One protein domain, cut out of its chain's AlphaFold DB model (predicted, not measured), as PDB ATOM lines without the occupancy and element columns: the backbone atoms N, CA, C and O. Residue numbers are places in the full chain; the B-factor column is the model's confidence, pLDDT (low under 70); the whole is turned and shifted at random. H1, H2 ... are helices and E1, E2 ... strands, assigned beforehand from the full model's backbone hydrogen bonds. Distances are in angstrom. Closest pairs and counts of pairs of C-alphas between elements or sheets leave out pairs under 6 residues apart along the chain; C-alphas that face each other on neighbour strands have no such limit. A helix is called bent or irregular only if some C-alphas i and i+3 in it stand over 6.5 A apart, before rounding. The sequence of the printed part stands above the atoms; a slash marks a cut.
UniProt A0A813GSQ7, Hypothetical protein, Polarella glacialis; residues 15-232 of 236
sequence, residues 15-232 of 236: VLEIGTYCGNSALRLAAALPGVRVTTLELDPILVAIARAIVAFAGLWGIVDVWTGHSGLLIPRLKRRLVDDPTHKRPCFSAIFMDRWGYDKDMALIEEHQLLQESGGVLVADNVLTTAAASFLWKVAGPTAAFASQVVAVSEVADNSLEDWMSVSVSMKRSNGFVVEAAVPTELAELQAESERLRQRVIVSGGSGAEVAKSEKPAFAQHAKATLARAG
ATOM      1  N   VAL A  15     126.779 125.658 160.691       95.50
ATOM      2  CA  VAL A  15     128.164 126.093 160.913       95.50
ATOM      3  C   VAL A  15     129.117 125.213 160.113       95.50
ATOM      4  O   VAL A  15     128.981 123.990 160.125       95.50
ATOM      5  N   LEU A  16     130.088 125.832 159.446       96.81
ATOM      6  CA  LEU A  16     131.228 125.139 158.851       96.81
ATOM      7  C   LEU A  16     132.464 125.340 159.725       96.81
ATOM      8  O   LEU A  16     132.817 126.467 160.040       96.81
ATOM      9  N   GLU A  17     133.160 124.267 160.056       98.25
ATOM     10  CA  GLU A  17     134.494 124.299 160.645       98.25
ATOM     11  C   GLU A  17     135.513 123.760 159.638       98.25
ATOM     12  O   GLU A  17     135.286 122.744 158.975       98.25
ATOM     13  N   ILE A  18     136.649 124.440 159.522       97.50
ATOM     14  CA  ILE A  18     137.766 124.023 158.681       97.50
ATOM     15  C   ILE A  18     138.964 123.754 159.594       97.50
ATOM     16  O   ILE A  18     139.605 124.695 160.056       97.50
ATOM     17  N   GLY A  19     139.265 122.470 159.811       96.31
ATOM     18  CA  GLY A  19     140.208 121.992 160.824       96.31
ATOM     19  C   GLY A  19     139.467 121.348 161.996       96.31
ATOM     20  O   GLY A  19     139.113 122.027 162.948       96.31
ATOM     21  N   THR A  20     139.207 120.036 161.929       97.31
ATOM     22  CA  THR A  20     138.508 119.324 163.018       97.31
ATOM     23  C   THR A  20     139.452 118.922 164.148       97.31
ATOM     24  O   THR A  20     139.053 118.896 165.314       97.31
ATOM     25  N   TYR A  21     140.679 118.510 163.812       95.38
ATOM     26  CA  TYR A  21     141.593 117.836 164.731       95.38
ATOM     27  C   TYR A  21     140.892 116.683 165.484       95.38
ATOM     28  O   TYR A  21     140.344 115.773 164.865       95.38
ATOM     29  N   CYS A  22     140.871 116.703 166.819       95.81
ATOM     30  CA  CYS A  22     140.168 115.715 167.641       95.81
ATOM     31  C   CYS A  22     138.677 116.040 167.878       95.81
ATOM     32  O   CYS A  22     137.997 115.294 168.578       95.81
ATOM     33  N   GLY A  23     138.150 117.130 167.313       96.50
ATOM     34  CA  GLY A  23     136.734 117.508 167.381       96.50
ATOM     35  C   GLY A  23     136.327 118.338 168.603       96.50
ATOM     36  O   GLY A  23     135.135 118.529 168.830       96.50
ATOM     37  N   ASN A  24     137.271 118.843 169.406       96.19
ATOM     38  CA  ASN A  24     136.951 119.637 170.602       96.19
ATOM     39  C   ASN A  24     136.171 120.926 170.275       96.19
ATOM     40  O   ASN A  24     135.176 121.225 170.936       96.19
ATOM     41  N   SER A  25     136.596 121.683 169.264       96.69
ATOM     42  CA  SER A  25     135.911 122.893 168.796       96.69
ATOM     43  C   SER A  25     134.537 122.567 168.202       96.69
ATOM     44  O   SER A  25     133.549 123.172 168.619       96.69
ATOM     45  N   ALA A  26     134.424 121.523 167.370       97.50
ATOM     46  CA  ALA A  26     133.141 121.036 166.857       97.50
ATOM     47  C   ALA A  26     132.132 120.708 167.975       97.50
ATOM     48  O   ALA A  26     130.965 121.099 167.899       97.50
ATOM     49  N   LEU A  27     132.576 120.029 169.043       96.81
ATOM     50  CA  LEU A  27     131.739 119.749 170.215       96.81
ATOM     51  C   LEU A  27     131.296 121.032 170.925       96.81
ATOM     52  O   LEU A  27     130.136 121.144 171.324       96.81
ATOM     53  N   ARG A  28     132.205 122.000 171.093       96.69
ATOM     54  CA  ARG A  28     131.905 123.289 171.737       96.69
ATOM     55  C   ARG A  28     130.898 124.098 170.930       96.69
ATOM     56  O   ARG A  28     129.957 124.626 171.516       96.69
ATOM     57  N   LEU A  29     131.056 124.141 169.609       96.44
ATOM     58  CA  LEU A  29     130.115 124.786 168.694       96.44
ATOM     59  C   LEU A  29     128.728 124.138 168.789       96.44
ATOM     60  O   LEU A  29     127.741 124.838 169.002       96.44
ATOM     61  N   ALA A  30     128.653 122.807 168.722       94.94
ATOM     62  CA  ALA A  30     127.389 122.077 168.827       94.94
ATOM     63  C   ALA A  30     126.703 122.253 170.194       94.94
ATOM     64  O   ALA A  30     125.480 122.350 170.266       94.94
ATOM     65  N   ALA A  31     127.476 122.317 171.282       94.25
ATOM     66  CA  ALA A  31     126.944 122.558 172.622       94.25
ATOM     67  C   ALA A  31     126.437 123.999 172.804       94.25
ATOM     68  O   ALA A  31     125.420 124.213 173.462       94.25
ATOM     69  N   ALA A  32     127.133 124.982 172.224       94.12
ATOM     70  CA  ALA A  32     126.756 126.393 172.290       94.12
ATOM     71  C   ALA A  32     125.554 126.738 171.396       94.12
ATOM     72  O   ALA A  32     124.852 127.712 171.671       94.12
ATOM     73  N   LEU A  33     125.298 125.940 170.352       90.25
ATOM     74  CA  LEU A  33     124.245 126.175 169.362       90.25
ATOM     75  C   LEU A  33     123.278 124.974 169.262       90.25
ATOM     76  O   LEU A  33     123.295 124.237 168.271       90.25
ATOM     77  N   PRO A  34     122.402 124.748 170.262       85.94
ATOM     78  CA  PRO A  34     121.451 123.642 170.220       85.94
ATOM     79  C   PRO A  34     120.549 123.699 168.981       85.94
ATOM     80  O   PRO A  34     119.910 124.713 168.708       85.94
ATOM     81  N   GLY A  35     120.465 122.589 168.244       84.31
ATOM     82  CA  GLY A  35     119.630 122.475 167.041       84.31
ATOM     83  C   GLY A  35     120.275 122.985 165.748       84.31
ATOM     84  O   GLY A  35     119.673 122.838 164.687       84.31
ATOM     85  N   VAL A  36     121.497 123.521 165.812       89.00
ATOM     86  CA  VAL A  36     122.296 123.919 164.645       89.00
ATOM     87  C   VAL A  36     123.246 122.792 164.253       89.00
ATOM     88  O   VAL A  36     123.938 122.233 165.102       89.00
ATOM     89  N   ARG A  37     123.297 122.457 162.959       91.00
ATOM     90  CA  ARG A  37     124.258 121.473 162.445       91.00
ATOM     91  C   ARG A  37     125.650 122.074 162.310       91.00
ATOM     92  O   ARG A  37     125.805 123.192 161.820       91.00
ATOM     93  N   VAL A  38     126.657 121.290 162.678       95.00
ATOM     94  CA  VAL A  38     128.075 121.618 162.506       95.00
ATOM     95  C   VAL A  38     128.664 120.659 161.480       95.00
ATOM     96  O   VAL A  38     128.735 119.458 161.715       95.00
ATOM     97  N   THR A  39     129.095 121.176 160.336       95.19
ATOM     98  CA  THR A  39     129.909 120.429 159.370       95.19
ATOM     99  C   THR A  39     131.366 120.772 159.615       95.19
ATOM    100  O   THR A  39     131.715 121.944 159.591       95.19
ATOM    101  N   THR A  40     132.226 119.781 159.820       97.38
ATOM    102  CA  THR A  40     133.655 120.006 160.065       97.38
ATOM    103  C   THR A  40     134.529 119.222 159.091       97.38
ATOM    104  O   THR A  40     134.212 118.082 158.743       97.38
ATOM    105  N   LEU A  41     135.595 119.855 158.592       97.31
ATOM    106  CA  LEU A  41     136.486 119.307 157.569       97.31
ATOM    107  C   LEU A  41     137.849 118.929 158.164       97.31
ATOM    108  O   LEU A  41     138.542 119.784 158.717       97.31
ATOM    109  N   GLU A  42     138.277 117.685 157.944       97.12
ATOM    110  CA  GLU A  42     139.589 117.183 158.364       97.12
ATOM    111  C   GLU A  42     140.267 116.370 157.263       97.12
ATOM    112  O   GLU A  42     139.661 115.504 156.628       97.12
ATOM    113  N   LEU A  43     141.552 116.642 157.050       94.88
ATOM    114  CA  LEU A  43     142.375 115.978 156.050       94.88
ATOM    115  C   LEU A  43     142.854 114.607 156.533       94.88
ATOM    116  O   LEU A  43     142.825 113.653 155.754       94.88
ATOM    117  N   ASP A  44     143.323 114.517 157.779       95.12
ATOM    118  CA  ASP A  44     143.950 113.307 158.306       95.12
ATOM    119  C   ASP A  44     142.887 112.250 158.671       95.12
ATOM    120  O   ASP A  44     142.076 112.462 159.579       95.12
ATOM    121  N   PRO A  45     142.873 111.078 158.007       96.06
ATOM    122  CA  PRO A  45     141.895 110.032 158.290       96.06
ATOM    123  C   PRO A  45     141.982 109.474 159.721       96.06
ATOM    124  O   PRO A  45     140.974 108.979 160.231       96.06
ATOM    125  N   ILE A  46     143.142 109.554 160.380       97.38
ATOM    126  CA  ILE A  46     143.311 109.146 161.781       97.38
ATOM    127  C   ILE A  46     142.571 110.131 162.689       97.38
ATOM    128  O   ILE A  46     141.771 109.710 163.528       97.38
ATOM    129  N   LEU A  47     142.778 111.434 162.484       97.69
ATOM    130  CA  LEU A  47     142.083 112.480 163.238       97.69
ATOM    131  C   LEU A  47     140.573 112.438 162.996       97.69
ATOM    132  O   LEU A  47     139.807 112.513 163.951       97.69
ATOM    133  N   VAL A  48     140.130 112.173 161.765       98.12
ATOM    134  CA  VAL A  48     138.711 111.920 161.465       98.12
ATOM    135  C   VAL A  48     138.148 110.782 162.314       98.12
ATOM    136  O   VAL A  48     137.049 110.909 162.856       98.12
ATOM    137  N   ALA A  49     138.845 109.643 162.388       98.19
ATOM    138  CA  ALA A  49     138.368 108.490 163.147       98.19
ATOM    139  C   ALA A  49     138.244 108.826 164.641       98.19
ATOM    140  O   ALA A  49     137.234 108.493 165.264       98.19
ATOM    141  N   ILE A  50     139.230 109.548 165.183       98.44
ATOM    142  CA  ILE A  50     139.231 110.045 166.563       98.44
ATOM    143  C   ILE A  50     138.062 111.013 166.793       98.44
ATOM    144  O   ILE A  50     137.261 110.795 167.703       98.44
ATOM    145  N   ALA A  51     137.911 112.033 165.948       98.38
ATOM    146  CA  ALA A  51     136.853 113.033 166.061       98.38
ATOM    147  C   ALA A  51     135.458 112.400 165.986       98.38
ATOM    148  O   ALA A  51     134.601 112.701 166.812       98.38
ATOM    149  N   ARG A  52     135.226 111.460 165.060       98.12
ATOM    150  CA  ARG A  52     133.947 110.731 164.965       98.12
ATOM    151  C   ARG A  52     133.658 109.896 166.211       98.12
ATOM    152  O   ARG A  52     132.516 109.876 166.662       98.12
ATOM    153  N   ALA A  53     134.666 109.230 166.775       98.19
ATOM    154  CA  ALA A  53     134.504 108.471 168.013       98.19
ATOM    155  C   ALA A  53     134.147 109.389 169.193       98.19
ATOM    156  O   ALA A  53     133.232 109.080 169.955       98.19
ATOM    157  N   ILE A  54     134.811 110.544 169.301       98.12
ATOM    158  CA  ILE A  54     134.541 111.564 170.323       98.12
ATOM    159  C   ILE A  54     133.129 112.151 170.164       98.12
ATOM    160  O   ILE A  54     132.375 112.211 171.135       98.12
ATOM    161  N   VAL A  55     132.728 112.510 168.942       97.62
ATOM    162  CA  VAL A  55     131.377 113.003 168.621       97.62
ATOM    163  C   VAL A  55     130.302 111.970 168.965       97.62
ATOM    164  O   VAL A  55     129.279 112.312 169.565       97.62
ATOM    165  N   ALA A  56     130.526 110.700 168.619       97.06
ATOM    166  CA  ALA A  56     129.604 109.616 168.939       97.06
ATOM    167  C   ALA A  56     129.498 109.392 170.454       97.06
ATOM    168  O   ALA A  56     128.389 109.275 170.974       97.06
ATOM    169  N   PHE A  57     130.630 109.399 171.164       97.44
ATOM    170  CA  PHE A  57     130.677 109.286 172.622       97.44
ATOM    171  C   PHE A  57     129.925 110.432 173.315       97.44
ATOM    172  O   PHE A  57     129.196 110.197 174.275       97.44
ATOM    173  N   ALA A  58     130.032 111.654 172.787       96.38
ATOM    174  CA  ALA A  58     129.288 112.818 173.269       96.38
ATOM    175  C   ALA A  58     127.784 112.787 172.923       96.38
ATOM    176  O   ALA A  58     127.036 113.657 173.364       96.38
ATOM    177  N   GLY A  59     127.321 111.812 172.130       95.50
ATOM    178  CA  GLY A  59     125.925 111.709 171.698       95.50
ATOM    179  C   GLY A  59     125.517 112.737 170.634       95.50
ATOM    180  O   GLY A  59     124.325 112.954 170.434       95.50
ATOM    181  N   LEU A  60     126.481 113.355 169.941       95.25
ATOM    182  CA  LEU A  60     126.260 114.458 168.992       95.25
ATOM    183  C   LEU A  60     126.366 114.044 167.515       95.25
ATOM    184  O   LEU A  60     126.405 114.896 166.632       95.25
ATOM    185  N   TRP A  61     126.362 112.743 167.219       90.50
ATOM    186  CA  TRP A  61     126.491 112.197 165.857       90.50
ATOM    187  C   TRP A  61     125.406 112.658 164.869       90.50
ATOM    188  O   TRP A  61     125.623 112.603 163.668       90.50
ATOM    189  N   GLY A  62     124.236 113.094 165.353       88.50
ATOM    190  CA  GLY A  62     123.163 113.647 164.514       88.50
ATOM    191  C   GLY A  62     123.254 115.162 164.281       88.50
ATOM    192  O   GLY A  62     122.413 115.717 163.572       88.50
ATOM    193  N   ILE A  63     124.231 115.822 164.914       92.06
ATOM    194  CA  ILE A  63     124.417 117.281 164.928       92.06
ATOM    195  C   ILE A  63     125.762 117.667 164.298       92.06
ATOM    196  O   ILE A  63     125.831 118.675 163.597       92.06
ATOM    197  N   VAL A  64     126.813 116.874 164.530       95.44
ATOM    198  CA  VAL A  64     128.170 117.126 164.031       95.44
ATOM    199  C   VAL A  64     128.538 116.130 162.934       95.44
ATOM    200  O   VAL A  64     128.707 114.937 163.193       95.44
ATOM    201  N   ASP A  65     128.742 116.640 161.724       93.75
ATOM    202  CA  ASP A  65     129.168 115.881 160.556       93.75
ATOM    203  C   ASP A  65     130.673 116.075 160.303       93.75
ATOM    204  O   ASP A  65     131.109 117.138 159.861       93.75
ATOM    205  N   VAL A  66     131.481 115.033 160.531       96.44
ATOM    206  CA  VAL A  66     132.941 115.060 160.292       96.44
ATOM    207  C   VAL A  66     133.271 114.536 158.898       96.44
ATOM    208  O   VAL A  66     133.046 113.357 158.597       96.44
ATOM    209  N   TRP A  67     133.831 115.387 158.043       95.19
ATOM    210  CA  TRP A  67     134.095 115.099 156.637       95.19
ATOM    211  C   TRP A  67     135.587 114.945 156.372       95.19
ATOM    212  O   TRP A  67     136.394 115.797 156.722       95.19
ATOM    213  N   THR A  68     135.938 113.849 155.704       96.31
ATOM    214  CA  THR A  68     137.328 113.505 155.395       96.31
ATOM    215  C   THR A  68     137.748 114.086 154.054       96.31
ATOM    216  O   THR A  68     137.127 113.787 153.030       96.31
ATOM    217  N   GLY A  69     138.826 114.861 154.038       94.25
ATOM    218  CA  GLY A  69     139.464 115.365 152.828       94.25
ATOM    219  C   GLY A  69     140.023 116.775 152.976       94.25
ATOM    220  O   GLY A  69     139.716 117.511 153.907       94.25
ATOM    221  N   HIS A  70     140.845 117.169 152.005       93.00
ATOM    222  CA  HIS A  70     141.389 118.522 151.946       93.00
ATOM    223  C   HIS A  70     140.266 119.544 151.713       93.00
ATOM    224  O   HIS A  70     139.452 119.364 150.802       93.00
ATOM    225  N   SER A  71     140.265 120.647 152.464       93.31
ATOM    226  CA  SER A  71     139.296 121.747 152.332       93.31
ATOM    227  C   SER A  71     139.133 122.201 150.876       93.31
ATOM    228  O   SER A  71     138.026 122.212 150.353       93.31
ATOM    229  N   GLY A  72     140.245 122.408 150.167       93.12
ATOM    230  CA  GLY A  72     140.262 122.758 148.739       93.12
ATOM    231  C   GLY A  72     139.540 121.797 147.776       93.12
ATOM    232  O   GLY A  72     139.199 122.193 146.668       93.12
ATOM    233  N   LEU A  73     139.280 120.547 148.176       92.81
ATOM    234  CA  LEU A  73     138.490 119.584 147.395       92.81
ATOM    235  C   LEU A  73     137.048 119.458 147.903       92.81
ATOM    236  O   LEU A  73     136.149 119.103 147.134       92.81
ATOM    237  N   LEU A  74     136.832 119.704 149.196       93.38
ATOM    238  CA  LEU A  74     135.527 119.595 149.839       93.38
ATOM    239  C   LEU A  74     134.687 120.859 149.642       93.38
ATOM    240  O   LEU A  74     133.518 120.734 149.282       93.38
ATOM    241  N   ILE A  75     135.274 122.048 149.795       93.62
ATOM    242  CA  ILE A  75     134.582 123.340 149.690       93.62
ATOM    243  C   ILE A  75     133.843 123.492 148.347       93.62
ATOM    244  O   ILE A  75     132.637 123.756 148.381       93.62
ATOM    245  N   PRO A  76     134.446 123.184 147.178       92.06
ATOM    246  CA  PRO A  76     133.727 123.245 145.901       92.06
ATOM    247  C   PRO A  76     132.514 122.317 145.797       92.06
ATOM    248  O   PRO A  76     131.601 122.539 145.004       92.06
ATOM    249  N   ARG A  77     132.490 121.247 146.598       90.12
ATOM    250  CA  ARG A  77     131.404 120.262 146.625       90.12
ATOM    251  C   ARG A  77     130.360 120.572 147.696       90.12
ATOM    252  O   ARG A  77     129.252 120.044 147.596       90.12
ATOM    253  N   LEU A  78     130.683 121.408 148.689       88.44
ATOM    254  CA  LEU A  78     129.788 121.733 149.803       88.44
ATOM    255  C   LEU A  78     128.507 122.391 149.306       88.44
ATOM    256  O   LEU A  78     127.436 121.901 149.639       88.44
ATOM    257  N   LYS A  79     128.592 123.416 148.445       84.56
ATOM    258  CA  LYS A  79     127.396 124.134 147.967       84.56
ATOM    259  C   LYS A  79     126.366 123.188 147.357       84.56
ATOM    260  O   LYS A  79     125.194 123.243 147.709       84.56
ATOM    261  N   ARG A  80     126.811 122.284 146.478       85.62
ATOM    262  CA  ARG A  80     125.934 121.282 145.861       85.62
ATOM    263  C   ARG A  80     125.297 120.370 146.910       85.62
ATOM    264  O   ARG A  80     124.101 120.140 146.855       85.62
ATOM    265  N   ARG A  81     126.074 119.894 147.885       84.00
ATOM    266  CA  ARG A  81     125.543 119.044 148.959       84.00
ATOM    267  C   ARG A  81     124.545 119.775 149.859       84.00
ATOM    268  O   ARG A  81     123.578 119.152 150.259       84.00
ATOM    269  N   LEU A  82     124.744 121.067 150.130       82.88
ATOM    270  CA  LEU A  82     123.777 121.887 150.871       82.88
ATOM    271  C   LEU A  82     122.480 122.102 150.079       82.88
ATOM    272  O   LEU A  82     121.415 122.153 150.673       82.88
ATOM    273  N   VAL A  83     122.560 122.224 148.749       83.00
ATOM    274  CA  VAL A  83     121.369 122.293 147.879       83.00
ATOM    275  C   VAL A  83     120.604 120.967 147.875       83.00
ATOM    276  O   VAL A  83     119.377 120.971 147.897       83.00
ATOM    277  N   ASP A  84     121.326 119.847 147.834       84.31
ATOM    278  CA  ASP A  84     120.739 118.505 147.759       84.31
ATOM    279  C   ASP A  84     120.206 118.011 149.126       84.31
ATOM    280  O   ASP A  84     119.435 117.050 149.175       84.31
ATOM    281  N   ASP A  85     120.605 118.641 150.238       78.19
ATOM    282  CA  ASP A  85     120.183 118.282 151.593       78.19
ATOM    283  C   ASP A  85     118.866 118.992 151.972       78.19
ATOM    284  O   ASP A  85     118.863 120.201 152.211       78.19
ATOM    285  N   PRO A  86     117.744 118.261 152.119       73.19
ATOM    286  CA  PRO A  86     116.445 118.856 152.434       73.19
ATOM    287  C   PRO A  86     116.382 119.489 153.833       73.19
ATOM    288  O   PRO A  86     115.418 120.191 154.143       73.19
ATOM    289  N   THR A  87     117.372 119.233 154.692       71.38
ATOM    290  CA  THR A  87     117.479 119.855 156.019       71.38
ATOM    291  C   THR A  87     118.114 121.247 155.972       71.38
ATOM    292  O   THR A  87     117.940 122.025 156.912       71.38
ATOM    293  N   HIS A  88     118.780 121.594 154.867       68.06
ATOM    294  CA  HIS A  88     119.361 122.908 154.630       68.06
ATOM    295  C   HIS A  88     118.411 123.764 153.787       68.06
ATOM    296  O   HIS A  88     118.168 123.507 152.612       68.06
ATOM    297  N   LYS A  89     117.879 124.842 154.372       70.56
ATOM    298  CA  LYS A  89     117.000 125.771 153.636       70.56
ATOM    299  C   LYS A  89     117.753 126.818 152.814       70.56
ATOM    300  O   LYS A  89     117.148 127.490 151.978       70.56
ATOM    301  N   ARG A  90     119.056 126.988 153.056       77.56
ATOM    302  CA  ARG A  90     119.940 127.909 152.328       77.56
ATOM    303  C   ARG A  90     121.227 127.178 151.943       77.56
ATOM    304  O   ARG A  90     121.772 126.462 152.779       77.56
ATOM    305  N   PRO A  91     121.761 127.388 150.729       86.19
ATOM    306  CA  PRO A  91     122.997 126.747 150.287       86.19
ATOM    307  C   PRO A  91     124.252 127.480 150.801       86.19
ATOM    308  O   PRO A  91     125.215 127.659 150.057       86.19
ATOM    309  N   CYS A  92     124.217 127.949 152.050       90.75
ATOM    310  CA  CYS A  92     125.298 128.653 152.734       90.75
ATOM    311  C   CYS A  92     125.220 128.432 154.255       90.75
ATOM    312  O   CYS A  92     124.196 128.007 154.789       90.75
ATOM    313  N   PHE A  93     126.314 128.739 154.941       93.94
ATOM    314  CA  PHE A  93     126.467 128.685 156.386       93.94
ATOM    315  C   PHE A  93     126.287 130.074 156.998       93.94
ATOM    316  O   PHE A  93     126.680 131.087 156.414       93.94
ATOM    317  N   SER A  94     125.736 130.124 158.207       93.69
ATOM    318  CA  SER A  94     125.622 131.379 158.962       93.69
ATOM    319  C   SER A  94     126.850 131.669 159.796       93.69
ATOM    320  O   SER A  94     127.068 132.822 160.154       93.69
ATOM    321  N   ALA A  95     127.660 130.649 160.077       96.38
ATOM    322  CA  ALA A  95     128.975 130.841 160.650       96.38
ATOM    323  C   ALA A  95     130.011 129.920 160.004       96.38
ATOM    324  O   ALA A  95     129.703 128.787 159.628       96.38
ATOM    325  N   ILE A  96     131.243 130.405 159.904       97.94
ATOM    326  CA  ILE A  96     132.408 129.624 159.500       97.94
ATOM    327  C   ILE A  96     133.509 129.834 160.543       97.94
ATOM    328  O   ILE A  96     133.842 130.973 160.863       97.94
ATOM    329  N   PHE A  97     134.067 128.741 161.057       98.44
ATOM    330  CA  PHE A  97     135.226 128.720 161.942       98.44
ATOM    331  C   PHE A  97     136.438 128.156 161.190       98.44
ATOM    332  O   PHE A  97     136.379 127.055 160.641       98.44
ATOM    333  N   MET A  98     137.520 128.926 161.116       98.00
ATOM    334  CA  MET A  98     138.757 128.569 160.425       98.00
ATOM    335  C   MET A  98     139.865 128.345 161.452       98.00
ATOM    336  O   MET A  98     140.360 129.305 162.035       98.00
ATOM    337  N   ASP A  99     140.270 127.093 161.631       94.81
ATOM    338  CA  ASP A  99     141.229 126.672 162.661       94.81
ATOM    339  C   ASP A  99     142.399 125.895 162.042       94.81
ATOM    340  O   ASP A  99     142.832 124.826 162.476       94.81
ATOM    341  N   ARG A 100     142.877 126.388 160.899       89.81
ATOM    342  CA  ARG A 100     144.071 125.842 160.259       89.81
ATOM    343  C   ARG A 100     144.819 126.895 159.475       89.81
ATOM    344  O   ARG A 100     144.243 127.727 158.779       89.81
ATOM    345  N   TRP A 101     146.137 126.744 159.472       90.56
ATOM    346  CA  TRP A 101     147.017 127.558 158.648       90.56
ATOM    347  C   TRP A 101     146.658 127.422 157.161       90.56
ATOM    348  O   TRP A 101     146.544 126.301 156.648       90.56
ATOM    349  N   GLY A 102     146.538 128.555 156.460       87.12
ATOM    350  CA  GLY A 102     146.318 128.636 155.010       87.12
ATOM    351  C   GLY A 102     145.029 129.336 154.578       87.12
ATOM    352  O   GLY A 102     144.477 128.965 153.541       87.12
ATOM    353  N   TYR A 103     144.573 130.310 155.366       94.50
ATOM    354  CA  TYR A 103     143.278 130.991 155.275       94.50
ATOM    355  C   TYR A 103     142.923 131.497 153.874       94.50
ATOM    356  O   TYR A 103     141.796 131.298 153.440       94.50
ATOM    357  N   ASP A 104     143.868 132.082 153.134       92.00
ATOM    358  CA  ASP A 104     143.595 132.728 151.840       92.00
ATOM    359  C   ASP A 104     142.933 131.794 150.820       92.00
ATOM    360  O   ASP A 104     141.994 132.184 150.124       92.00
ATOM    361  N   LYS A 105     143.404 130.543 150.742       92.50
ATOM    362  CA  LYS A 105     142.876 129.552 149.790       92.50
ATOM    363  C   LYS A 105     141.463 129.128 150.166       92.50
ATOM    364  O   LYS A 105     140.607 129.017 149.294       92.50
ATOM    365  N   ASP A 106     141.233 128.892 151.453       95.19
ATOM    366  CA  ASP A 106     139.925 128.486 151.957       95.19
ATOM    367  C   ASP A 106     138.922 129.646 151.837       95.19
ATOM    368  O   ASP A 106     137.806 129.439 151.366       95.19
ATOM    369  N   MET A 107     139.346 130.878 152.134       95.44
ATOM    370  CA  MET A 107     138.531 132.086 151.991       95.44
ATOM    371  C   MET A 107     138.140 132.355 150.533       95.44
ATOM    372  O   MET A 107     136.973 132.622 150.259       95.44
ATOM    373  N   ALA A 108     139.075 132.222 149.586       94.44
ATOM    374  CA  ALA A 108     138.773 132.383 148.162       94.44
ATOM    375  C   ALA A 108     137.691 131.396 147.690       94.44
ATOM    376  O   ALA A 108     136.766 131.783 146.978       94.44
ATOM    377  N   LEU A 109     137.758 130.138 148.137       95.38
ATOM    378  CA  LEU A 109     136.750 129.129 147.807       95.38
ATOM    379  C   LEU A 109     135.407 129.393 148.506       95.38
ATOM    380  O   LEU A 109     134.351 129.170 147.915       95.38
ATOM    381  N   ILE A 110     135.423 129.880 149.750       95.38
ATOM    382  CA  ILE A 110     134.205 130.299 150.462       95.38
ATOM    383  C   ILE A 110     133.487 131.410 149.687       95.38
ATOM    384  O   ILE A 110     132.267 131.340 149.524       95.38
ATOM    385  N   GLU A 111     134.223 132.405 149.189       94.12
ATOM    386  CA  GLU A 111     133.680 133.513 148.396       94.12
ATOM    387  C   GLU A 111     133.183 133.053 147.022       94.12
ATOM    388  O   GLU A 111     132.036 133.330 146.666       94.12
ATOM    389  N   GLU A 112     134.002 132.298 146.279       94.88
ATOM    390  CA  GLU A 112     133.660 131.756 144.956       94.88
ATOM    391  C   GLU A 112     132.353 130.955 145.001       94.88
ATOM    392  O   GLU A 112     131.477 131.093 144.142       94.88
ATOM    393  N   HIS A 113     132.182 130.147 146.048       93.31
ATOM    394  CA  HIS A 113     130.999 129.318 146.225       93.31
ATOM    395  C   HIS A 113     129.893 129.986 147.053       93.31
ATOM    396  O   HIS A 113     128.812 129.405 147.173       93.31
ATOM    397  N   GLN A 114     130.082 131.219 147.536       93.19
ATOM    398  CA  GLN A 114     129.113 131.970 148.351       93.19
ATOM    399  C   GLN A 114     128.634 131.162 149.568       93.19
ATOM    400  O   GLN A 114     127.437 131.045 149.834       93.19
ATOM    401  N   LEU A 115     129.580 130.528 150.261       94.44
ATOM    402  CA  LEU A 115     129.284 129.612 151.362       94.44
ATOM    403  C   LEU A 115     129.051 130.315 152.692       94.44
ATOM    404  O   LEU A 115     128.518 129.684 153.594       94.44
ATOM    405  N   LEU A 116     129.409 131.590 152.824       95.00
ATOM    406  CA  LEU A 116     129.037 132.399 153.979       95.00
ATOM    407  C   LEU A 116     127.776 133.206 153.662       95.00
ATOM    408  O   LEU A 116     127.638 133.765 152.574       95.00
ATOM    409  N   GLN A 117     126.866 133.293 154.628       92.06
ATOM    410  CA  GLN A 117     125.711 134.177 154.559       92.06
ATOM    411  C   GLN A 117     126.145 135.622 154.259       92.06
ATOM    412  O   GLN A 117     126.990 136.189 154.948       92.06
ATOM    413  N   GLU A 118     125.537 136.225 153.237       88.50
ATOM    414  CA  GLU A 118     125.950 137.529 152.695       88.50
ATOM    415  C   GLU A 118     125.843 138.681 153.707       88.50
ATOM    416  O   GLU A 118     126.665 139.590 153.701       88.50
ATOM    417  N   SER A 119     124.838 138.644 154.586       91.00
ATOM    418  CA  SER A 119     124.620 139.660 155.617       91.00
ATOM    419  C   SER A 119     124.399 138.996 156.967       91.00
ATOM    420  O   SER A 119     123.494 138.172 157.107       91.00
ATOM    421  N   GLY A 120     125.186 139.387 157.966       94.06
ATOM    422  CA  GLY A 120     125.128 138.833 159.318       94.06
ATOM    423  C   GLY A 120     125.757 137.445 159.457       94.06
ATOM    424  O   GLY A 120     125.585 136.813 160.494       94.06
ATOM    425  N   GLY A 121     126.455 136.957 158.429       95.19
ATOM    426  CA  GLY A 121     127.260 135.744 158.515       95.19
ATOM    427  C   GLY A 121     128.504 135.989 159.363       95.19
ATOM    428  O   GLY A 121     129.146 137.029 159.236       95.19
ATOM    429  N   VAL A 122     128.849 135.044 160.228       97.25
ATOM    430  CA  VAL A 122     129.971 135.175 161.161       97.25
ATOM    431  C   VAL A 122     131.159 134.362 160.662       97.25
ATOM    432  O   VAL A 122     131.052 133.166 160.427       97.25
ATOM    433  N   LEU A 123     132.312 134.996 160.523       98.00
ATOM    434  CA  LEU A 123     133.568 134.352 160.181       98.00
ATOM    435  C   LEU A 123     134.530 134.516 161.353       98.00
ATOM    436  O   LEU A 123     134.894 135.636 161.710       98.00
ATOM    437  N   VAL A 124     134.918 133.400 161.956       98.31
ATOM    438  CA  VAL A 124     135.903 133.359 163.037       98.31
ATOM    439  C   VAL A 124     137.137 132.631 162.529       98.31
ATOM    440  O   VAL A 124     137.012 131.551 161.957       98.31
ATOM    441  N   ALA A 125     138.315 133.207 162.730       98.19
ATOM    442  CA  ALA A 125     139.583 132.566 162.398       98.19
ATOM    443  C   ALA A 125     140.491 132.566 163.624       98.19
ATOM    444  O   ALA A 125     140.708 133.626 164.217       98.19
ATOM    445  N   ASP A 126     140.982 131.385 163.991       96.75
ATOM    446  CA  ASP A 126     141.926 131.190 165.090       96.75
ATOM    447  C   ASP A 126     143.372 131.299 164.606       96.75
ATOM    448  O   ASP A 126     143.634 131.244 163.405       96.75
ATOM    449  N   ASN A 127     144.304 131.493 165.534       95.12
ATOM    450  CA  ASN A 127     145.747 131.570 165.324       95.12
ATOM    451  C   ASN A 127     146.226 132.589 164.277       95.12
ATOM    452  O   ASN A 127     147.234 132.375 163.589       95.12
ATOM    453  N   VAL A 128     145.520 133.711 164.113       96.69
ATOM    454  CA  VAL A 128     145.800 134.664 163.023       96.69
ATOM    455  C   VAL A 128     147.080 135.477 163.245       96.69
ATOM    456  O   VAL A 128     147.600 136.045 162.280       96.69
ATOM    457  N   LEU A 129     147.622 135.508 164.471       96.00
ATOM    458  CA  LEU A 129     148.895 136.168 164.768       96.00
ATOM    459  C   LEU A 129     150.075 135.227 164.545       96.00
ATOM    460  O   LEU A 129     150.985 135.560 163.786       96.00
ATOM    461  N   THR A 130     150.072 134.055 165.183       92.25
ATOM    462  CA  THR A 130     151.218 133.129 165.121       92.25
ATOM    463  C   THR A 130     151.416 132.523 163.736       92.25
ATOM    464  O   THR A 130     152.538 132.166 163.369       92.25
ATOM    465  N   THR A 131     150.349 132.440 162.940       92.62
ATOM    466  CA  THR A 131     150.421 132.072 161.523       92.62
ATOM    467  C   THR A 131     150.558 133.281 160.604       92.62
ATOM    468  O   THR A 131     150.722 133.090 159.406       92.62
ATOM    469  N   ALA A 132     150.504 134.510 161.125       94.75
ATOM    470  CA  ALA A 132     150.469 135.756 160.363       94.75
ATOM    471  C   ALA A 132     149.540 135.670 159.140       94.75
ATOM    472  O   ALA A 132     149.993 135.686 157.992       94.75
ATOM    473  N   ALA A 133     148.234 135.571 159.389       95.56
ATOM    474  CA  ALA A 133     147.201 135.509 158.355       95.56
ATOM    475  C   ALA A 133     146.988 136.885 157.684       95.56
ATOM    476  O   ALA A 133     145.887 137.426 157.678       95.56
ATOM    477  N   ALA A 134     148.058 137.500 157.175       96.75
ATOM    478  CA  ALA A 134     148.118 138.915 156.823       96.75
ATOM    479  C   ALA A 134     147.165 139.292 155.682       96.75
ATOM    480  O   ALA A 134     146.427 140.273 155.797       96.75
ATOM    481  N   SER A 135     147.135 138.501 154.609       95.62
ATOM    482  CA  SER A 135     146.224 138.724 153.479       95.62
ATOM    483  C   SER A 135     144.762 138.541 153.885       95.62
ATOM    484  O   SER A 135     143.913 139.367 153.553       95.62
ATOM    485  N   PHE A 136     144.469 137.487 154.650       97.00
ATOM    486  CA  PHE A 136     143.146 137.238 155.212       97.00
ATOM    487  C   PHE A 136     142.684 138.383 156.124       97.00
ATOM    488  O   PHE A 136     141.590 138.915 155.932       97.00
ATOM    489  N   LEU A 137     143.524 138.816 157.068       97.69
ATOM    490  CA  LEU A 137     143.223 139.919 157.978       97.69
ATOM    491  C   LEU A 137     142.999 141.228 157.217       97.69
ATOM    492  O   LEU A 137     142.057 141.953 157.525       97.69
ATOM    493  N   TRP A 138     143.794 141.514 156.183       97.38
ATOM    494  CA  TRP A 138     143.555 142.664 155.308       97.38
ATOM    495  C   TRP A 138     142.217 142.569 154.570       97.38
ATOM    496  O   TRP A 138     141.496 143.557 154.466       97.38
ATOM    497  N   LYS A 139     141.837 141.379 154.097       95.38
ATOM    498  CA  LYS A 139     140.551 141.162 153.423       95.38
ATOM    499  C   LYS A 139     139.353 141.418 154.343       95.38
ATOM    500  O   LYS A 139     138.359 141.995 153.897       95.38
ATOM    501  N   VAL A 140     139.432 141.005 155.610       95.88
ATOM    502  CA  VAL A 140     138.309 141.138 156.555       95.88
ATOM    503  C   VAL A 140     138.340 142.427 157.377       95.88
ATOM    504  O   VAL A 140     137.291 142.855 157.839       95.88
ATOM    505  N   ALA A 141     139.488 143.079 157.560       95.81
ATOM    506  CA  ALA A 141     139.618 144.282 158.394       95.81
ATOM    507  C   ALA A 141     140.166 145.513 157.648       95.81
ATOM    508  O   ALA A 141     140.233 146.599 158.219       95.81
ATOM    509  N   GLY A 142     140.561 145.364 156.384       93.62
ATOM    510  CA  GLY A 142     141.063 146.456 155.559       93.62
ATOM    511  C   GLY A 142     139.981 147.471 155.160       93.62
ATOM    512  O   GLY A 142     138.787 147.264 155.376       93.62
ATOM    513  N   PRO A 143     140.376 148.574 154.504       91.50
ATOM    514  CA  PRO A 143     139.503 149.719 154.230       91.50
ATOM    515  C   PRO A 143     138.320 149.405 153.304       91.50
ATOM    516  O   PRO A 143     137.331 150.134 153.298       91.50
ATOM    517  N   THR A 144     138.414 148.339 152.509       90.50
ATOM    518  CA  THR A 144     137.359 147.889 151.587       90.50
ATOM    519  C   THR A 144     136.688 146.598 152.052       90.50
ATOM    520  O   THR A 144     135.993 145.956 151.261       90.50
ATOM    521  N   ALA A 145     136.932 146.174 153.294       92.12
ATOM    522  CA  ALA A 145     136.371 144.944 153.825       92.12
ATOM    523  C   ALA A 145     134.839 145.000 153.834       92.12
ATOM    524  O   ALA A 145     134.226 145.984 154.243       92.12
ATOM    525  N   ALA A 146     134.210 143.903 153.419       93.44
ATOM    526  CA  ALA A 146     132.761 143.723 153.525       93.44
ATOM    527  C   ALA A 146     132.367 143.102 154.876       93.44
ATOM    528  O   ALA A 146     131.421 142.318 154.952       93.44
ATOM    529  N   PHE A 147     133.123 143.419 155.928       95.75
ATOM    530  CA  PHE A 147     132.996 142.833 157.255       95.75
ATOM    531  C   PHE A 147     133.164 143.905 158.338       95.75
ATOM    532  O   PHE A 147     133.997 144.799 158.210       95.75
ATOM    533  N   ALA A 148     132.399 143.795 159.427       96.31
ATOM    534  CA  ALA A 148     132.778 144.395 160.708       96.31
ATOM    535  C   ALA A 148     133.682 143.408 161.426       96.31
ATOM    536  O   ALA A 148     133.212 142.331 161.795       96.31
ATOM    537  N   SER A 149     134.933 143.787 161.651       97.31
ATOM    538  CA  SER A 149     135.932 142.876 162.199       97.31
ATOM    539  C   SER A 149     136.515 143.391 163.499       97.31
ATOM    540  O   SER A 149     136.781 144.581 163.656       97.31
ATOM    541  N   GLN A 150     136.717 142.467 164.430       97.31
ATOM    542  CA  GLN A 150     137.466 142.674 165.658       97.31
ATOM    543  C   GLN A 150     138.528 141.592 165.761       97.31
ATOM    544  O   GLN A 150     138.271 140.423 165.476       97.31
ATOM    545  N   VAL A 151     139.720 141.986 166.184       97.94
ATOM    546  CA  VAL A 151     140.758 141.047 166.588       97.94
ATOM    547  C   VAL A 151     140.717 140.957 168.109       97.94
ATOM    548  O   VAL A 151     140.572 141.966 168.796       97.94
ATOM    549  N   VAL A 152     140.809 139.745 168.636       97.56
ATOM    550  CA  VAL A 152     140.784 139.458 170.067       97.56
ATOM    551  C   VAL A 152     142.091 138.770 170.420       97.56
ATOM    552  O   VAL A 152     142.421 137.736 169.839       97.56
ATOM    553  N   ALA A 153     142.835 139.344 171.365       96.62
ATOM    554  CA  ALA A 153     144.030 138.709 171.898       96.62
ATOM    555  C   ALA A 153     143.649 137.544 172.816       96.62
ATOM    556  O   ALA A 153     142.790 137.677 173.691       96.62
ATOM    557  N   VAL A 154     144.301 136.407 172.612       94.44
ATOM    558  CA  VAL A 154     144.111 135.166 173.359       94.44
ATOM    559  C   VAL A 154     145.458 134.547 173.719       94.44
ATOM    560  O   VAL A 154     146.506 134.960 173.226       94.44
ATOM    561  N   SER A 155     145.439 133.577 174.626       92.00
ATOM    562  CA  SER A 155     146.628 132.804 174.982       92.00
ATOM    563  C   SER A 155     146.691 131.530 174.154       92.00
ATOM    564  O   SER A 155     145.670 130.861 173.983       92.00
ATOM    565  N   GLU A 156     147.887 131.166 173.708       85.75
ATOM    566  CA  GLU A 156     148.091 129.925 172.972       85.75
ATOM    567  C   GLU A 156     147.846 128.701 173.867       85.75
ATOM    568  O   GLU A 156     148.270 128.640 175.024       85.75
ATOM    569  N   VAL A 157     147.164 127.689 173.324       80.06
ATOM    570  CA  VAL A 157     146.736 126.514 174.110       80.06
ATOM    571  C   VAL A 157     147.930 125.681 174.579       80.06
ATOM    572  O   VAL A 157     147.922 125.140 175.685       80.06
ATOM    573  N   ALA A 158     148.960 125.564 173.741       76.88
ATOM    574  CA  ALA A 158     150.151 124.777 174.045       76.88
ATOM    575  C   ALA A 158     151.117 125.483 175.015       76.88
ATOM    576  O   ALA A 158     151.924 124.809 175.657       76.88
ATOM    577  N   ASP A 159     151.053 126.813 175.102       80.19
ATOM    578  CA  ASP A 159     151.883 127.642 175.973       80.19
ATOM    579  C   ASP A 159     151.152 128.955 176.277       80.19
ATOM    580  O   ASP A 159     151.160 129.895 175.483       80.19
ATOM    581  N   ASN A 160     150.529 129.027 177.452       84.75
ATOM    582  CA  ASN A 160     149.697 130.164 177.840       84.75
ATOM    583  C   ASN A 160     150.477 131.472 178.069       84.75
ATOM    584  O   ASN A 160     149.855 132.512 178.297       84.75
ATOM    585  N   SER A 161     151.814 131.430 178.029       85.62
ATOM    586  CA  SER A 161     152.661 132.622 178.067       85.62
ATOM    587  C   SER A 161     152.772 133.314 176.706       85.62
ATOM    588  O   SER A 161     153.171 134.479 176.645       85.62
ATOM    589  N   LEU A 162     152.401 132.623 175.624       87.81
ATOM    590  CA  LEU A 162     152.401 133.169 174.275       87.81
ATOM    591  C   LEU A 162     151.034 133.777 173.949       87.81
ATOM    592  O   LEU A 162     149.987 133.162 174.155       87.81
ATOM    593  N   GLU A 163     151.066 134.998 173.423       92.56
ATOM    594  CA  GLU A 163     149.898 135.657 172.845       92.56
ATOM    595  C   GLU A 163     149.670 135.140 171.420       92.56
ATOM    596  O   GLU A 163     150.603 135.064 170.617       92.56
ATOM    597  N   ASP A 164     148.416 134.854 171.094       94.81
ATOM    598  CA  ASP A 164     147.923 134.685 169.733       94.81
ATOM    599  C   ASP A 164     146.637 135.496 169.565       94.81
ATOM    600  O   ASP A 164     146.118 136.064 170.527       94.81
ATOM    601  N   TRP A 165     146.111 135.576 168.350       97.00
ATOM    602  CA  TRP A 165     144.898 136.315 168.045       97.00
ATOM    603  C   TRP A 165     143.836 135.411 167.430       97.00
ATOM    604  O   TRP A 165     144.137 134.520 166.636       97.00
ATOM    605  N   MET A 166     142.580 135.743 167.718       97.50
ATOM    606  CA  MET A 166     141.422 135.337 166.930       97.50
ATOM    607  C   MET A 166     140.842 136.555 166.214       97.50
ATOM    608  O   MET A 166     140.718 137.622 166.814       97.50
ATOM    609  N   SER A 167     140.424 136.412 164.958       98.12
ATOM    610  CA  SER A 167     139.594 137.428 164.296       98.12
ATOM    611  C   SER A 167     138.128 137.012 164.316       98.12
ATOM    612  O   SER A 167     137.816 135.881 163.948       98.12
ATOM    613  N   VAL A 168     137.234 137.934 164.659       98.31
ATOM    614  CA  VAL A 168     135.779 137.777 164.570       98.31
ATOM    615  C   VAL A 168     135.256 138.806 163.580       98.31
ATOM    616  O   VAL A 168     135.377 140.006 163.814       98.31
ATOM    617  N   SER A 169     134.683 138.336 162.476       98.25
ATOM    618  CA  SER A 169     134.277 139.167 161.341       98.25
ATOM    619  C   SER A 169     132.815 138.900 160.988       98.25
ATOM    620  O   SER A 169     132.442 137.766 160.707       98.25
ATOM    621  N   VAL A 170     131.968 139.927 160.985       97.94
ATOM    622  CA  VAL A 170     130.544 139.810 160.630       97.94
ATOM    623  C   VAL A 170     130.316 140.386 159.241       97.94
ATOM    624  O   VAL A 170     130.587 141.567 159.018       97.94
ATOM    625  N   SER A 171     129.814 139.572 158.311       95.38
ATOM    626  CA  SER A 171     129.568 139.982 156.930       95.38
ATOM    627  C   SER A 171     128.512 141.083 156.860       95.38
ATOM    628  O   SER A 171     127.456 141.035 157.502       95.38
ATOM    629  N   MET A 172     128.806 142.097 156.059       93.06
ATOM    630  CA  MET A 172     127.909 143.203 155.775       93.06
ATOM    631  C   MET A 172     127.369 143.065 154.362       93.06
ATOM    632  O   MET A 172     128.110 142.766 153.423       93.06
ATOM    633  N   LYS A 173     126.084 143.380 154.185       83.12
ATOM    634  CA  LYS A 173     125.506 143.478 152.849       83.12
ATOM    635  C   LYS A 173     126.269 144.530 152.044       83.12
ATOM    636  O   LYS A 173     126.271 145.708 152.408       83.12
ATOM    637  N   ARG A 174     126.885 144.121 150.933       73.19
ATOM    638  CA  ARG A 174     127.509 145.070 150.008       73.19
ATOM    639  C   ARG A 174     126.415 145.961 149.419       73.19
ATOM    640  O   ARG A 174     125.395 145.478 148.931       73.19
ATOM    641  N   SER A 175     126.605 147.276 149.480       69.19
ATOM    642  CA  SER A 175     125.777 148.209 148.713       69.19
ATOM    643  C   SER A 175     125.906 147.894 147.220       69.19
ATOM    644  O   SER A 175     126.992 147.519 146.792       69.19
ATOM    645  N   ASN A 176     124.858 148.118 146.418       59.34
ATOM    646  CA  ASN A 176     124.829 147.866 144.961       59.34
ATOM    647  C   ASN A 176     125.882 148.647 144.126       59.34
ATOM    648  O   ASN A 176     125.814 148.651 142.898       59.34
ATOM    649  N   GLY A 177     126.828 149.341 144.763       62.78
ATOM    650  CA  GLY A 177     127.957 149.998 144.118       62.78
ATOM    651  C   GLY A 177     129.123 149.038 143.885       62.78
ATOM    652  O   GLY A 177     129.360 148.109 144.656       62.78
ATOM    653  N   PHE A 178     129.875 149.281 142.817       66.12
ATOM    654  CA  PHE A 178     131.104 148.549 142.539       66.12
ATOM    655  C   PHE A 178     132.178 148.973 143.552       66.12
ATOM    656  O   PHE A 178     132.646 150.109 143.519       66.12
ATOM    657  N   VAL A 179     132.546 148.079 144.469       71.44
ATOM    658  CA  VAL A 179     133.675 148.295 145.384       71.44
ATOM    659  C   VAL A 179     134.903 147.658 144.752       71.44
ATOM    660  O   VAL A 179     134.934 146.449 144.534       71.44
ATOM    661  N   VAL A 180     135.908 148.475 144.445       76.81
ATOM    662  CA  VAL A 180     137.227 147.978 144.048       76.81
ATOM    663  C   VAL A 180     137.929 147.503 145.314       76.81
ATOM    664  O   VAL A 180     138.119 148.291 146.237       76.81
ATOM    665  N   GLU A 181     138.269 146.219 145.376       81.56
ATOM    666  CA  GLU A 181     139.007 145.652 146.505       81.56
ATOM    667  C   GLU A 181     140.387 146.314 146.603       81.56
ATOM    668  O   GLU A 181     141.113 146.420 145.610       81.56
ATOM    669  N   ALA A 182     140.737 146.807 147.793       86.06
ATOM    670  CA  ALA A 182     142.037 147.413 148.021       86.06
ATOM    671  C   ALA A 182     143.133 146.354 147.883       86.06
ATOM    672  O   ALA A 182     143.086 145.304 148.528       86.06
ATOM    673  N   ALA A 183     144.153 146.663 147.084       91.94
ATOM    674  CA  ALA A 183     145.328 145.814 146.975       91.94
ATOM    675  C   ALA A 183     145.969 145.606 148.355       91.94
ATOM    676  O   ALA A 183     146.041 146.538 149.161       91.94
ATOM    677  N   VAL A 184     146.445 144.387 148.612       94.56
ATOM    678  CA  VAL A 184     147.201 144.072 149.828       94.56
ATOM    679  C   VAL A 184     148.498 144.899 149.819       94.56
ATOM    680  O   VAL A 184     149.245 144.823 148.839       94.56
ATOM    681  N   PRO A 185     148.788 145.692 150.869       96.69
ATOM    682  CA  PRO A 185     150.044 146.423 150.992       96.69
ATOM    683  C   PRO A 185     151.259 145.500 150.866       96.69
ATOM    684  O   PRO A 185     151.239 144.377 151.369       96.69
ATOM    685  N   THR A 186     152.341 145.989 150.254       97.50
ATOM    686  CA  THR A 186     153.561 145.196 150.016       97.50
ATOM    687  C   THR A 186     154.101 144.552 151.293       97.50
ATOM    688  O   THR A 186     154.390 143.363 151.277       97.50
ATOM    689  N   GLU A 187     154.140 145.283 152.414       97.00
ATOM    690  CA  GLU A 187     154.598 144.738 153.703       97.00
ATOM    691  C   GLU A 187     153.743 143.549 154.183       97.00
ATOM    692  O   GLU A 187     154.275 142.573 154.709       97.00
ATOM    693  N   LEU A 188     152.419 143.591 153.975       97.69
ATOM    694  CA  LEU A 188     151.529 142.481 154.337       97.69
ATOM    695  C   LEU A 188     151.688 141.295 153.381       97.69
ATOM    696  O   LEU A 188     151.641 140.146 153.818       97.69
ATOM    697  N   ALA A 189     151.919 141.555 152.094       97.12
ATOM    698  CA  ALA A 189     152.187 140.509 151.111       97.12
ATOM    699  C   ALA A 189     153.525 139.792 151.383       97.12
ATOM    700  O   ALA A 189     153.613 138.569 151.258       97.12
ATOM    701  N   GLU A 190     154.559 140.531 151.792       97.38
ATOM    702  CA  GLU A 190     155.853 139.974 152.200       97.38
ATOM    703  C   GLU A 190     155.728 139.132 153.473       97.38
ATOM    704  O   GLU A 190     156.228 138.003 153.504       97.38
ATOM    705  N   LEU A 191     154.990 139.630 154.474       97.25
ATOM    706  CA  LEU A 191     154.685 138.892 155.701       97.25
ATOM    707  C   LEU A 191     153.917 137.591 155.408       97.25
ATOM    708  O   LEU A 191     154.262 136.533 155.935       97.25
ATOM    709  N   GLN A 192     152.921 137.632 154.516       96.38
ATOM    710  CA  GLN A 192     152.195 136.436 154.076       96.38
ATOM    711  C   GLN A 192     153.125 135.431 153.377       96.38
ATOM    712  O   GLN A 192     153.027 134.222 153.592       96.38
ATOM    713  N   ALA A 193     154.050 135.908 152.541       95.75
ATOM    714  CA  ALA A 193     155.014 135.040 151.873       95.75
ATOM    715  C   ALA A 193     155.988 134.390 152.870       95.75
ATOM    716  O   ALA A 193     156.364 133.231 152.696       95.75
ATOM    717  N   GLU A 194     156.400 135.107 153.917       95.00
ATOM    718  CA  GLU A 194     157.195 134.544 155.011       95.00
ATOM    719  C   GLU A 194     156.419 133.477 155.793       95.00
ATOM    720  O   GLU A 194     156.942 132.377 155.996       95.00
ATOM    721  N   SER A 195     155.155 133.755 156.126       94.00
ATOM    722  CA  SER A 195     154.237 132.795 156.744       94.00
ATOM    723  C   SER A 195     154.160 131.486 155.952       94.00
ATOM    724  O   SER A 195     154.426 130.411 156.490       94.00
ATOM    725  N   GLU A 196     153.891 131.545 154.643       93.25
ATOM    726  CA  GLU A 196     153.781 130.329 153.827       93.25
ATOM    727  C   GLU A 196     155.116 129.568 153.713       93.25
ATOM    728  O   GLU A 196     155.118 128.335 153.659       93.25
ATOM    729  N   ARG A 197     156.270 130.255 153.748       91.06
ATOM    730  CA  ARG A 197     157.579 129.578 153.831       91.06
ATOM    731  C   ARG A 197     157.735 128.830 155.152       91.06
ATOM    732  O   ARG A 197     158.208 127.693 155.138       91.06
ATOM    733  N   LEU A 198     157.347 129.438 156.275       90.19
ATOM    734  CA  LEU A 198     157.388 128.792 157.591       90.19
ATOM    735  C   LEU A 198     156.445 127.580 157.627       90.19
ATOM    736  O   LEU A 198     156.854 126.489 158.028       90.19
ATOM    737  N   ARG A 199     155.225 127.730 157.101       89.25
ATOM    738  CA  ARG A 199     154.248 126.644 156.948       89.25
ATOM    739  C   ARG A 199     154.803 125.473 156.152       89.25
ATOM    740  O   ARG A 199     154.670 124.323 156.567       89.25
ATOM    741  N   GLN A 200     155.438 125.752 155.015       87.50
ATOM    742  CA  GLN A 200     155.988 124.711 154.158       87.50
ATOM    743  C   GLN A 200     157.104 123.935 154.866       87.50
ATOM    744  O   GLN A 200     157.173 122.718 154.712       87.50
ATOM    745  N   ARG A 201     157.935 124.596 155.687       85.12
ATOM    746  CA  ARG A 201     158.932 123.907 156.524       85.12
ATOM    747  C   ARG A 201     158.270 122.975 157.539       85.12
ATOM    748  O   ARG A 201     158.692 121.830 157.652       85.12
ATOM    749  N   VAL A 202     157.202 123.417 158.209       81.62
ATOM    750  CA  VAL A 202     156.443 122.571 159.153       81.62
ATOM    751  C   VAL A 202     155.870 121.332 158.460       81.62
ATOM    752  O   VAL A 202     155.965 120.232 158.994       81.62
ATOM    753  N   ILE A 203     155.311 121.493 157.256       81.06
ATOM    754  CA  ILE A 203     154.710 120.386 156.498       81.06
ATOM    755  C   ILE A 203     155.775 119.410 155.974       81.06
ATOM    756  O   ILE A 203     155.601 118.198 156.077       81.06
ATOM    757  N   VAL A 204     156.865 119.917 155.384       74.38
ATOM    758  CA  VAL A 204     157.860 119.091 154.670       74.38
ATOM    759  C   VAL A 204     158.807 118.369 155.623       74.38
ATOM    760  O   VAL A 204     159.201 117.236 155.363       74.38
ATOM    761  N   SER A 205     159.206 119.017 156.712       62.91
ATOM    762  CA  SER A 205     160.289 118.525 157.564       62.91
ATOM    763  C   SER A 205     159.825 117.585 158.683       62.91
ATOM    764  O   SER A 205     160.664 117.098 159.442       62.91
ATOM    765  N   GLY A 206     158.521 117.318 158.814       61.56
ATOM    766  CA  GLY A 206     157.990 116.502 159.909       61.56
ATOM    767  C   GLY A 206     158.411 117.042 161.285       61.56
ATOM    768  O   GLY A 206     158.491 118.253 161.486       61.56
ATOM    769  N   GLY A 207     158.712 116.148 162.233       58.31
ATOM    770  CA  GLY A 207     159.015 116.512 163.625       58.31
ATOM    771  C   GLY A 207     160.156 117.525 163.806       58.31
ATOM    772  O   GLY A 207     160.017 118.443 164.607       58.31
ATOM    773  N   SER A 208     161.244 117.436 163.032       58.00
ATOM    774  CA  SER A 208     162.407 118.322 163.212       58.00
ATOM    775  C   SER A 208     162.170 119.747 162.705       58.00
ATOM    776  O   SER A 208     162.571 120.706 163.360       58.00
ATOM    777  N   GLY A 209     161.477 119.933 161.577       59.16
ATOM    778  CA  GLY A 209     161.105 121.290 161.154       59.16
ATOM    779  C   GLY A 209     159.906 121.846 161.910       59.16
ATOM    780  O   GLY A 209     159.796 123.064 162.021       59.16
ATOM    781  N   ALA A 210     159.062 120.992 162.494       64.50
ATOM    782  CA  ALA A 210     158.072 121.430 163.470       64.50
ATOM    783  C   ALA A 210     158.745 121.998 164.733       64.50
ATOM    784  O   ALA A 210     158.310 123.037 165.223       64.50
ATOM    785  N   GLU A 211     159.830 121.388 165.224       66.69
ATOM    786  CA  GLU A 211     160.614 121.912 166.355       66.69
ATOM    787  C   GLU A 211     161.319 123.235 166.028       66.69
ATOM    788  O   GLU A 211     161.209 124.193 166.795       66.69
ATOM    789  N   VAL A 212     161.986 123.327 164.872       65.38
ATOM    790  CA  VAL A 212     162.633 124.576 164.434       65.38
ATOM    791  C   VAL A 212     161.597 125.686 164.280       65.38
ATOM    792  O   VAL A 212     161.749 126.752 164.875       65.38
ATOM    793  N   ALA A 213     160.491 125.422 163.580       70.94
ATOM    794  CA  ALA A 213     159.418 126.397 163.440       70.94
ATOM    795  C   ALA A 213     158.831 126.797 164.799       70.94
ATOM    796  O   ALA A 213     158.546 127.970 165.015       70.94
ATOM    797  N   LYS A 214     158.696 125.859 165.745       74.06
ATOM    798  CA  LYS A 214     158.243 126.160 167.110       74.06
ATOM    799  C   LYS A 214     159.179 127.141 167.825       74.06
ATOM    800  O   LYS A 214     158.684 128.012 168.529       74.06
ATOM    801  N   SER A 215     160.493 127.037 167.620       79.69
ATOM    802  CA  SER A 215     161.467 127.979 168.195       79.69
ATOM    803  C   SER A 215     161.461 129.362 167.525       79.69
ATOM    804  O   SER A 215     161.708 130.363 168.191       79.69
ATOM    805  N   GLU A 216     161.139 129.432 166.229       84.25
ATOM    806  CA  GLU A 216     161.083 130.684 165.455       84.25
ATOM    807  C   GLU A 216     159.750 131.434 165.633       84.25
ATOM    808  O   GLU A 216     159.706 132.662 165.535       84.25
ATOM    809  N   LYS A 217     158.661 130.704 165.924       83.06
ATOM    810  CA  LYS A 217     157.291 131.228 166.048       83.06
ATOM    811  C   LYS A 217     157.162 132.466 166.945       83.06
ATOM    812  O   LYS A 217     156.491 133.395 166.508       83.06
ATOM    813  N   PRO A 218     157.778 132.551 168.141       89.00
ATOM    814  CA  PRO A 218     157.649 133.741 168.985       89.00
ATOM    815  C   PRO A 218     158.225 135.008 168.338       89.00
ATOM    816  O   PRO A 218     157.583 136.058 168.349       89.00
ATOM    817  N   ALA A 219     159.409 134.909 167.725       91.88
ATOM    818  CA  ALA A 219     160.032 136.035 167.030       91.88
ATOM    819  C   ALA A 219     159.225 136.430 165.784       91.88
ATOM    820  O   ALA A 219     158.996 137.616 165.539       91.88
ATOM    821  N   PHE A 220     158.736 135.435 165.038       93.38
ATOM    822  CA  PHE A 220     157.860 135.649 163.890       93.38
ATOM    823  C   PHE A 220     156.545 136.339 164.289       93.38
ATOM    824  O   PHE A 220     156.165 137.330 163.673       93.38
ATOM    825  N   ALA A 221     155.890 135.891 165.363       93.75
ATOM    826  CA  ALA A 221     154.662 136.494 165.878       93.75
ATOM    827  C   ALA A 221     154.881 137.950 166.326       93.75
ATOM    828  O   ALA A 221     154.050 138.815 166.050       93.75
ATOM    829  N   GLN A 222     156.021 138.262 166.953       95.06
ATOM    830  CA  GLN A 222     156.371 139.638 167.318       95.06
ATOM    831  C   GLN A 222     156.567 140.530 166.081       95.06
ATOM    832  O   GLN A 222     156.090 141.669 166.057       95.06
ATOM    833  N   HIS A 223     157.238 140.016 165.045       96.19
ATOM    834  CA  HIS A 223     157.379 140.711 163.766       96.19
ATOM    835  C   HIS A 223     156.016 140.932 163.091       96.19
ATOM    836  O   HIS A 223     155.693 142.060 162.705       96.19
ATOM    837  N   ALA A 224     155.183 139.889 163.027       97.38
ATOM    838  CA  ALA A 224     153.836 139.938 162.473       97.38
ATOM    839  C   ALA A 224     152.967 140.974 163.197       97.38
ATOM    840  O   ALA A 224     152.354 141.815 162.542       97.38
ATOM    841  N   LYS A 225     152.993 140.990 164.538       97.31
ATOM    842  CA  LYS A 225     152.278 141.967 165.375       97.31
ATOM    843  C   LYS A 225     152.621 143.402 164.990       97.31
ATOM    844  O   LYS A 225     151.728 144.217 164.778       97.31
ATOM    845  N   ALA A 226     153.913 143.712 164.880       97.50
ATOM    846  CA  ALA A 226     154.375 145.054 164.540       97.50
ATOM    847  C   ALA A 226     153.955 145.471 163.121       97.50
ATOM    848  O   ALA A 226     153.595 146.627 162.897       97.50
ATOM    849  N   THR A 227     154.008 144.543 162.166       98.00
ATOM    850  CA  THR A 227     153.644 144.796 160.767       98.00
ATOM    851  C   THR A 227     152.132 144.950 160.581       98.00
ATOM    852  O   THR A 227     151.696 145.903 159.939       98.00
ATOM    853  N   LEU A 228     151.319 144.103 161.220       97.81
ATOM    854  CA  LEU A 228     149.856 144.219 161.226       97.81
ATOM    855  C   LEU A 228     149.395 145.529 161.882       97.81
ATOM    856  O   LEU A 228     148.545 146.226 161.328       97.81
ATOM    857  N   ALA A 229     150.025 145.930 162.992       97.06
ATOM    858  CA  ALA A 229     149.699 147.178 163.679       97.06
ATOM    859  C   ALA A 229     149.915 148.420 162.793       97.06
ATOM    860  O   ALA A 229     149.100 149.341 162.822       97.06
ATOM    861  N   ARG A 230     150.965 148.443 161.952       96.56
ATOM    862  CA  ARG A 230     151.182 149.534 160.977       96.56
ATOM    863  C   ARG A 230     150.081 149.613 159.917       96.56
ATOM    864  O   ARG A 230     149.811 150.700 159.416       96.56
ATOM    865  N   ALA A 231     149.431 148.493 159.610       95.38
ATOM    866  CA  ALA A 231     148.274 148.433 158.720       95.38
ATOM    867  C   ALA A 231     146.936 148.727 159.433       95.38
ATOM    868  O   ALA A 231     145.883 148.617 158.809       95.38
ATOM    869  N   GLY A 232     146.960 149.091 160.722       95.56
ATOM    870  CA  GLY A 232     145.756 149.341 161.517       95.56
ATOM    871  C   GLY A 232     145.033 148.070 161.968       95.56
ATOM    872  O   GLY A 232     143.871 148.142 162.359       95.56
TER     873      GLY A 232
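AT A GLANCE: This is residues 15 to 232 of the 236 residues of the protein "Hypothetical protein" of Polarella glacialis (UniProt A0A813GSQ7). A twisted sheet of seven strands runs through the middle, with H1 over one face, H5 over the other and H2 over edge strand E3. H6 and the bent H7 fold back on each other as a long helical pair, H6 packing on H5. The printed part has 218 residues with seven named helices and seven named strands, in the order E1 H1 E2 H2 E3 H3 E4 H4 E5 H5 E6 E7 H6 H7, of mixed class. The sheet's order is E3 E2 E1 E4 E5 E7 E6, mixed; the whole is compact, with a radius of gyration of the C-alphas of 17.6 A and spans of 49 by 46 by 28 A.

HOW THE PARTS SIT: Start at E1, residues 15 to 18, parallel to its neighbours E2, residues 37 to 42, and E4, residues 95 to 98; N 15 and O 37, 2.9 A, and N 16 and O 95, 3.0 A, are within hydrogen-bond range. E3, residues 64 to 68, is parallel to E2, with N 65 and O 38 at 2.8 A, and E5, residues 122 to 125, to E4, with N 96 and O 122 at 2.8 A. E7, residues 163 to 171, is antiparallel to E5, N 123 and O 169 at 2.8 A, and forms a hairpin with E6, residues 147 to 155, N 148 and O 170 at 2.9 A. H1, residues 24 to 32, is on the sheet at a height of 8.9 A, its Ala 30 closest to Val 38, C-alphas 6.4 A apart. H2, residues 45 to 57, lies over E3, C-alphas 48 and 68 closest at 6.4 A. H3, residues 71 to 84, touches H4, residues 103 to 112, with residues 71 to 76 alone, C-alphas 75 and 109 closest at 6.5 A; both only graze the sheet. H5, residues 134 to 141, is on the opposite face from H1. E1 H1 E2, E2 H2 E3 and E4 H4 E5 are strand-helix-strand units, a helix between parallel neighbours; E3 H3 E4 and E5 H5 E6 are split, with other strands between; these crossovers are right-handed. H6, residues 186 to 204, touches H5, C-alphas 192 and 134 closest at 5.5 A. Every O i to N i+4 pair is within range in the helices named so far but H3, 6 of 10.

IN THESE COORDINATES: Find C-alpha 15 at (128.164, 126.093, 160.913), where E1 begins. E7 is 26.2 A long and H6 26.9 A. H7, residues 206 to 230, was assigned as one helix by its hydrogen bonds but is bent, C-alphas 215 and 218 being 7.0 A apart; its arm H7b, residues 218 to 230, ends at C-alpha 230 at (151.182, 149.534, 160.977).

THE WHOLE: The printed part has no cut; residues 172 to 185 form the long link, and residues 88, 175 to 178 and 205 to 212 have pLDDT under 70.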